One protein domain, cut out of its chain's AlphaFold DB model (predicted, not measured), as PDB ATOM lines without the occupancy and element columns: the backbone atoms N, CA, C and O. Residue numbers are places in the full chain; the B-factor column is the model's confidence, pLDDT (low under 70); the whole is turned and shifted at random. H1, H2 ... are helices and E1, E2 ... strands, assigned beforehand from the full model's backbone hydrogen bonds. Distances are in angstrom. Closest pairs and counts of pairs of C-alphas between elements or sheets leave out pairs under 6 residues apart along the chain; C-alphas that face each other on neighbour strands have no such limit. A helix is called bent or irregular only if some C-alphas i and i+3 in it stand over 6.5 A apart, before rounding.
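AT A GLANCE: This is residues 24 to 78 of the 78 residues of an uncharacterized protein of Corynebacterium glutamicum (UniProt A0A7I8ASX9). A ribbon of two antiparallel strands, E1 and E2, makes one end of a loose, hairpin-like loop of chain; H1 leads away from it, H3 comes back towards it, and the two helices pack on each other at a steep angle. The short helix H2 lies at the far end, where residues 47 to 53 stick out, while at the strand end E2 is much longer than E1 and runs on past it as an arm. The printed part has 55 residues, with three named helices and two named strands in the order E1, H1, H2, H3, E2; the class is mixed, helices and strands. The whole is loose, with a radius of gyration of the C-alphas of 13.3 A and spans of 39 by 29 by 18 A.

IN THESE COORDINATES: Strand E1, residues 24 to 27, begins at C-alpha 24 at (4.203, 36.642, -6.605). Helix H1, residues 29 to 40, is 16.7 A from first to last C-alpha and ends at C-alpha 40 at (10.713, 30.974, -29.360). Helix H2 is residues 43 to 47. Helix H3, residues 55 to 63, is 12.0 A long; it is neither bent nor irregular, but only just: C-alphas 57 and 60 are 6.4 A apart. Strand E2, residues 68 to 77, is 28.2 A long and ends at C-alpha 77 at (-5.142, 49.685, -7.504).

HOW THE PARTS SIT: E1 and E2 are antiparallel neighbours, with 143 degrees between their directions. N 25 and O 71, at 2.9 A, and N 27 and O 69, at 2.8 A, are within hydrogen-bond range. The C-alphas of Thr 24 and Ala 72 face each other at 4.4 A. The closest C-alphas of H3 and E2 are those of Leu 63 and Tyr 69, 5.2 A apart. E1 and H3 are only just apart, at 8.3 A. H1 and H3 touch, closest at the C-alphas of Val 36 and Pro 55, 5.4 A apart; they run opposite ways at a steep tilt of 47 degrees. H1 and H2 are close but not clearly touching, with the C-alphas of Gln 40 and Leu 46 closest at 7.6 A. H2 and H3 are apart. In H1 and H2 every O i to N i+4 pair is within hydrogen-bond range; in H3 it is 3 of 5. Residues 64 to 65 make a short antiparallel pairing with residues 68 to 69 of E2.

THE WHOLE: The two C-alphas farthest apart, those of Pro 50 and Arg 78, are 42.0 A apart. The printed part has no cut and ends at residue 78, the chain's last residue. No link is long; the link from H2 to H3, of 7 residues, is short, and the other links are tight. The mean pLDDT of the printed part is 96.3, and residue 78 is under 70.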
ATOM      1  N   THR A  24       3.708  37.755  -5.799       97.50
ATOM      2  CA  THR A  24       4.203  36.642  -6.605       97.50
ATOM      3  C   THR A  24       3.045  35.733  -7.002       97.50
ATOM      4  O   THR A  24       1.994  35.725  -6.359       97.50
ATOM      5  N   MET A  25       3.230  34.972  -8.076       97.62
ATOM      6  CA  MET A  25       2.317  33.913  -8.498       97.62
ATOM      7  C   MET A  25       3.123  32.669  -8.835       97.62
ATOM      8  O   MET A  25       3.998  32.731  -9.699       97.62
ATOM      9  N   ASP A  26       2.800  31.560  -8.176       98.44
ATOM     10  CA  ASP A  26       3.413  30.266  -8.450       98.44
ATOM     11  C   ASP A  26       3.060  29.791  -9.861       98.44
ATOM     12  O   ASP A  26       1.939  29.966 -10.351       98.44
ATOM     13  N   LEU A  27       4.031  29.168 -10.516       98.25
ATOM     14  CA  LEU A  27       3.915  28.658 -11.869       98.25
ATOM     15  C   LEU A  27       4.117  27.146 -11.881       98.25
ATOM     16  O   LEU A  27       5.094  26.613 -11.356       98.25
ATOM     17  N   ALA A  28       3.208  26.451 -12.560       98.31
ATOM     18  CA  ALA A  28       3.440  25.070 -12.948       98.31
ATOM     19  C   ALA A  28       4.554  25.000 -14.003       98.31
ATOM     20  O   ALA A  28       4.678  25.891 -14.848       98.31
ATOM     21  N   LYS A  29       5.315  23.899 -14.006       97.81
ATOM     22  CA  LYS A  29       6.368  23.643 -15.002       97.81
ATOM     23  C   LYS A  29       5.851  23.760 -16.442       97.81
ATOM     24  O   LYS A  29       6.497  24.400 -17.263       97.81
ATOM     25  N   ASP A  30       4.657  23.240 -16.718       98.44
ATOM     26  CA  ASP A  30       4.041  23.306 -18.049       98.44
ATOM     27  C   ASP A  30       3.775  24.752 -18.507       98.44
ATOM     28  O   ASP A  30       3.878  25.058 -19.694       98.44
ATOM     29  N   SER A  31       3.482  25.670 -17.576       98.44
ATOM     30  CA  SER A  31       3.315  27.096 -17.888       98.44
ATOM     31  C   SER A  31       4.646  27.759 -18.242       98.44
ATOM     32  O   SER A  31       4.689  28.604 -19.136       98.44
ATOM     33  N   VAL A  32       5.733  27.365 -17.571       98.56
ATOM     34  CA  VAL A  32       7.092  27.825 -17.903       98.56
ATOM     35  C   VAL A  32       7.473  27.347 -19.304       98.56
ATOM     36  O   VAL A  32       7.898  28.153 -20.132       98.56
ATOM     37  N   ASP A  33       7.230  26.072 -19.609       98.50
ATOM     38  CA  ASP A  33       7.509  25.490 -20.928       98.50
ATOM     39  C   ASP A  33       6.680  26.154 -22.038       98.50
ATOM     40  O   ASP A  33       7.195  26.445 -23.121       98.50
ATOM     41  N   ALA A  34       5.413  26.473 -21.764       98.62
ATOM     42  CA  ALA A  34       4.574  27.231 -22.687       98.62
ATOM     43  C   ALA A  34       5.102  28.660 -22.918       98.62
ATOM     44  O   ALA A  34       5.076  29.145 -24.051       98.62
ATOM     45  N   GLY A  35       5.618  29.324 -21.879       98.12
ATOM     46  CA  GLY A  35       6.263  30.636 -21.989       98.12
ATOM     47  C   GLY A  35       7.512  30.603 -22.874       98.12
ATOM     48  O   GLY A  35       7.663  31.448 -23.760       98.12
ATOM     49  N   VAL A  36       8.355  29.578 -22.702       98.56
ATOM     50  CA  VAL A  36       9.519  29.315 -23.566       98.56
ATOM     51  C   VAL A  36       9.086  29.141 -25.020       98.56
ATOM     52  O   VAL A  36       9.583  29.852 -25.894       98.56
ATOM     53  N   ALA A  37       8.120  28.257 -25.283       98.56
ATOM     54  CA  ALA A  37       7.622  28.007 -26.635       98.56
ATOM     55  C   ALA A  37       7.013  29.269 -27.275       98.56
ATOM     56  O   ALA A  37       7.229  29.536 -28.460       98.56
ATOM     57  N   SER A  38       6.293  30.074 -26.488       98.50
ATOM     58  CA  SER A  38       5.732  31.346 -26.942       98.50
ATOM     59  C   SER A  38       6.830  32.320 -27.365       98.50
ATOM     60  O   SER A  38       6.735  32.894 -28.448       98.50
ATOM     61  N   LEU A  39       7.886  32.501 -26.561       97.44
ATOM     62  CA  LEU A  39       8.974  33.417 -26.919       97.44
ATOM     63  C   LEU A  39       9.778  32.902 -28.123       97.44
ATOM     64  O   LEU A  39      10.103  33.683 -29.016       97.44
ATOM     65  N   GLN A  40      10.036  31.595 -28.211       97.75
ATOM     66  CA  GLN A  40      10.713  30.974 -29.360       97.75
ATOM     67  C   GLN A  40       9.971  31.183 -30.690       97.75
ATOM     68  O   GLN A  40      10.590  31.154 -31.759       97.75
ATOM     69  N   ALA A  41       8.656  31.430 -30.663       98.31
ATOM     70  CA  ALA A  41       7.894  31.754 -31.867       98.31
ATOM     71  C   ALA A  41       8.328  33.089 -32.511       98.31
ATOM     72  O   ALA A  41       8.141  33.276 -33.716       98.31
ATOM     73  N   HIS A  42       8.977  33.987 -31.760       97.56
ATOM     74  CA  HIS A  42       9.521  35.262 -32.242       97.56
ATOM     75  C   HIS A  42      10.877  35.089 -32.955       97.56
ATOM     76  O   HIS A  42      11.877  35.712 -32.601       97.56
ATOM     77  N   LYS A  43      10.914  34.237 -33.987       96.19
ATOM     78  CA  LYS A  43      12.149  33.771 -34.645       96.19
ATOM     79  C   LYS A  43      13.050  34.895 -35.159       96.19
ATOM     80  O   LYS A  43      14.226  34.920 -34.829       96.19
ATOM     81  N   GLU A  44      12.499  35.828 -35.936       97.75
ATOM     82  CA  GLU A  44      13.280  36.925 -36.535       97.75
ATOM     83  C   GLU A  44      13.823  37.892 -35.476       97.75
ATOM     84  O   GLU A  44      14.949  38.368 -35.576       97.75
ATOM     85  N   TYR A  45      13.035  38.146 -34.428       96.25
ATOM     86  CA  TYR A  45      13.461  38.973 -33.301       96.25
ATOM     87  C   TYR A  45      14.642  38.335 -32.564       96.25
ATOM     88  O   TYR A  45      15.643  39.003 -32.321       96.25
ATOM     89  N   LEU A  46      14.561  37.035 -32.266       95.88
ATOM     90  CA  LEU A  46      15.646  36.309 -31.608       95.88
ATOM     91  C   LEU A  46      16.881  36.185 -32.513       95.88
ATOM     92  O   LEU A  46      18.002  36.325 -32.036       95.88
ATOM     93  N   ALA A  47      16.698  35.994 -33.824       95.62
ATOM     94  CA  ALA A  47      17.800  35.954 -34.788       95.62
ATOM     95  C   ALA A  47      18.575  37.283 -34.866       95.62
ATOM     96  O   ALA A  47      19.773  37.281 -35.148       95.62
ATOM     97  N   ALA A  48      17.915  38.411 -34.587       97.12
ATOM     98  CA  ALA A  48      18.546  39.727 -34.511       97.12
ATOM     99  C   ALA A  48      19.339  39.964 -33.206       97.12
ATOM    100  O   ALA A  48      20.014  40.988 -33.089       97.12
ATOM    101  N   LEU A  49      19.280  39.040 -32.240       95.50
ATOM    102  CA  LEU A  49      19.926  39.129 -30.927       95.50
ATOM    103  C   LEU A  49      20.865  37.926 -30.684       95.50
ATOM    104  O   LEU A  49      20.631  37.142 -29.767       95.50
ATOM    105  N   PRO A  50      21.934  37.749 -31.486       89.12
ATOM    106  CA  PRO A  50      22.739  36.523 -31.481       89.12
ATOM    107  C   PRO A  50      23.513  36.271 -30.178       89.12
ATOM    108  O   PRO A  50      23.821  35.122 -29.876       89.12
ATOM    109  N   ASP A  51      23.803  37.323 -29.409       94.19
ATOM    110  CA  ASP A  51      24.519  37.231 -28.130       94.19
ATOM    111  C   ASP A  51      23.571  37.104 -26.923       94.19
ATOM    112  O   ASP A  51      24.017  37.065 -25.776       94.19
ATOM    113  N   HIS A  52      22.255  37.072 -27.156       91.75
ATOM    114  CA  HIS A  52      21.271  36.933 -26.089       91.75
ATOM    115  C   HIS A  52      21.073  35.450 -25.724       91.75
ATOM    116  O   HIS A  52      20.982  34.614 -26.628       91.75
ATOM    117  N   PRO A  53      20.945  35.107 -24.426       94.56
ATOM    118  CA  PRO A  53      20.580  33.760 -23.997       94.56
ATOM    119  C   PRO A  53      19.320  33.248 -24.692       94.56
ATOM    120  O   PRO A  53      18.386  34.018 -24.968       94.56
ATOM    121  N   LYS A  54      19.261  31.943 -24.947       95.31
ATOM    122  CA  LYS A  54      18.081  31.348 -25.577       95.31
ATOM    123  C   LYS A  54      16.896  31.350 -24.606       95.31
ATOM    124  O   LYS A  54      17.108  31.241 -23.398       95.31
ATOM    125  N   PRO A  55      15.644  31.424 -25.092       97.25
ATOM    126  CA  PRO A  55      14.459  31.401 -24.232       97.25
ATOM    127  C   PRO A  55      14.434  30.260 -23.207       97.25
ATOM    128  O   PRO A  55      14.083  30.488 -22.052       97.25
ATOM    129  N   GLU A  56      14.836  29.054 -23.610       97.50
ATOM    130  CA  GLU A  56      14.892  27.862 -22.754       97.50
ATOM    131  C   GLU A  56      15.963  27.924 -21.656       97.50
ATOM    132  O   GLU A  56      15.907  27.142 -20.711       97.50
ATOM    133  N   GLU A  57      16.924  28.837 -21.774       95.44
ATOM    134  CA  GLU A  57      17.977  29.052 -20.784       95.44
ATOM    135  C   GLU A  57      17.516  30.099 -19.768       95.44
ATOM    136  O   GLU A  57      17.463  29.817 -18.574       95.44
ATOM    137  N   PHE A  58      17.106  31.285 -20.231       94.38
ATOM    138  CA  PHE A  58      16.883  32.400 -19.310       94.38
ATOM    139  C   PHE A  58      15.482  32.438 -18.688       94.38
ATOM    140  O   PHE A  58      15.346  32.900 -17.561       94.38
ATOM    141  N   ILE A  59      14.419  31.984 -19.368       97.06
ATOM    142  CA  ILE A  59      13.067  32.056 -18.780       97.06
ATOM    143  C   ILE A  59      12.972  31.206 -17.503       97.06
ATOM    144  O   ILE A  59      12.496  31.734 -16.498       97.06
ATOM    145  N   PRO A  60      13.419  29.932 -17.484       97.25
ATOM    146  CA  PRO A  60      13.404  29.145 -16.257       97.25
ATOM    147  C   PRO A  60      14.293  29.753 -15.169       97.25
ATOM    148  O   PRO A  60      13.846  29.836 -14.033       97.25
ATOM    149  N   GLU A  61      15.493  30.229 -15.524       96.12
ATOM    150  CA  GLU A  61      16.434  30.859 -14.584       96.12
ATOM    151  C   GLU A  61      15.815  32.079 -13.884       96.12
ATOM    152  O   GLU A  61      15.914  32.220 -12.668       96.12
ATOM    153  N   PHE A  62      15.117  32.943 -14.626       95.00
ATOM    154  CA  PHE A  62      14.469  34.133 -14.065       95.00
ATOM    155  C   PHE A  62      13.250  33.830 -13.186       95.00
ATOM    156  O   PHE A  62      12.858  34.679 -12.384       95.00
ATOM    157  N   LEU A  63      12.611  32.677 -13.376       97.38
ATOM    158  CA  LEU A  63      11.384  32.297 -12.673       97.38
ATOM    159  C   LEU A  63      11.640  31.324 -11.519       97.38
ATOM    160  O   LEU A  63      10.718  31.062 -10.750       97.38
ATOM    161  N   GLU A  64      12.836  30.748 -11.417       97.56
ATOM    162  CA  GLU A  64      13.161  29.741 -10.413       97.56
ATOM    163  C   GLU A  64      13.133  30.327  -8.995       97.56
ATOM    164  O   GLU A  64      13.672  31.398  -8.708       97.56
ATOM    165  N   VAL A  65      12.495  29.592  -8.089       96.75
ATOM    166  CA  VAL A  65      12.454  29.862  -6.649       96.75
ATOM    167  C   VAL A  65      12.661  28.553  -5.889       96.75
ATOM    168  O   VAL A  65      12.623  27.466  -6.468       96.75
ATOM    169  N   GLU A  66      12.862  28.621  -4.572       96.62
ATOM    170  CA  GLU A  66      12.980  27.403  -3.765       96.62
ATOM    171  C   GLU A  66      11.717  26.532  -3.910       96.62
ATOM    172  O   GLU A  66      10.613  26.936  -3.549       96.62
ATOM    173  N   GLY A  67      11.889  25.325  -4.455       94.81
ATOM    174  CA  GLY A  67      10.811  24.347  -4.608       94.81
ATOM    175  C   GLY A  67       9.939  24.492  -5.860       94.81
ATOM    176  O   GLY A  67       8.985  23.724  -5.993       94.81
ATOM    177  N   GLY A  68      10.242  25.404  -6.792       97.50
ATOM    178  CA  GLY A  68       9.466  25.534  -8.028       97.50
ATOM    179  C   GLY A  68       9.750  26.802  -8.830       97.50
ATOM    180  O   GLY A  68      10.888  27.249  -8.927       97.50
ATOM    181  N   TYR A  69       8.696  27.370  -9.419       98.56
ATOM    182  CA  TYR A  69       8.767  28.588 -10.224       98.56
ATOM    183  C   TYR A  69       7.730  29.602  -9.754       98.56
ATOM    184  O   TYR A  69       6.609  29.217  -9.419       98.56
ATOM    185  N   ALA A  70       8.062  30.889  -9.792       98.25
ATOM    186  CA  ALA A  70       7.122  31.966  -9.522       98.25
ATOM    187  C   ALA A  70       7.442  33.220 -10.346       98.25
ATOM    188  O   ALA A  70       8.599  33.560 -10.579       98.25
ATOM    189  N   ALA A  71       6.403  33.948 -10.756       97.75
ATOM    190  CA  ALA A  71       6.546  35.269 -11.362       97.75
ATOM    191  C   ALA A  71       6.281  36.360 -10.323       97.75
ATOM    192  O   ALA A  71       5.232  36.361  -9.679       97.75
ATOM    193  N   ALA A  72       7.198  37.318 -10.197       97.50
ATOM    194  CA  ALA A  72       7.029  38.491  -9.347       97.50
ATOM    195  C   ALA A  72       6.495  39.691 -10.145       97.50
ATOM    196  O   ALA A  72       6.920  39.959 -11.272       97.50
ATOM    197  N   PHE A  73       5.565  40.438  -9.556       98.12
ATOM    198  CA  PHE A  73       4.960  41.612 -10.182       98.12
ATOM    199  C   PHE A  73       4.541  42.649  -9.141       98.12
ATOM    200  O   PHE A  73       4.383  42.367  -7.949       98.12
ATOM    201  N   ARG A  74       4.363  43.890  -9.594       98.19
ATOM    202  CA  ARG A  74       3.811  44.964  -8.767       98.19
ATOM    203  C   ARG A  74       2.354  45.198  -9.114       98.19
ATOM    204  O   ARG A  74       2.011  45.347 -10.282       98.19
ATOM    205  N   VAL A  75       1.522  45.260  -8.085       97.88
ATOM    206  CA  VAL A  75       0.094  45.558  -8.202       97.88
ATOM    207  C   VAL A  75      -0.153  46.996  -7.756       97.88
ATOM    208  O   VAL A  75       0.338  47.415  -6.706       97.88
ATOM    209  N   PHE A  76      -0.911  47.741  -8.556       96.75
ATOM    210  CA  PHE A  76      -1.455  49.058  -8.232       96.75
ATOM    211  C   PHE A  76      -2.971  49.026  -8.408       96.75
ATOM    212  O   PHE A  76      -3.473  48.353  -9.305       96.75
ATOM    213  N   GLY A  77      -3.688  49.792  -7.596       91.44
ATOM    214  CA  GLY A  77      -5.142  49.685  -7.504       91.44
ATOM    215  C   GLY A  77      -5.551  49.138  -6.144       91.44
ATOM    216  O   GLY A  77      -4.723  49.080  -5.231       91.44
ATOM    217  N   ARG A  78      -6.836  48.828  -5.997       65.62
ATOM    218  CA  ARG A  78      -7.406  48.351  -4.736       65.62
ATOM    219  C   ARG A  78      -7.464  46.834  -4.682       65.62
ATOM    220  O   ARG A  78      -7.644  46.228  -5.756       65.62
TER     221      ARG A  78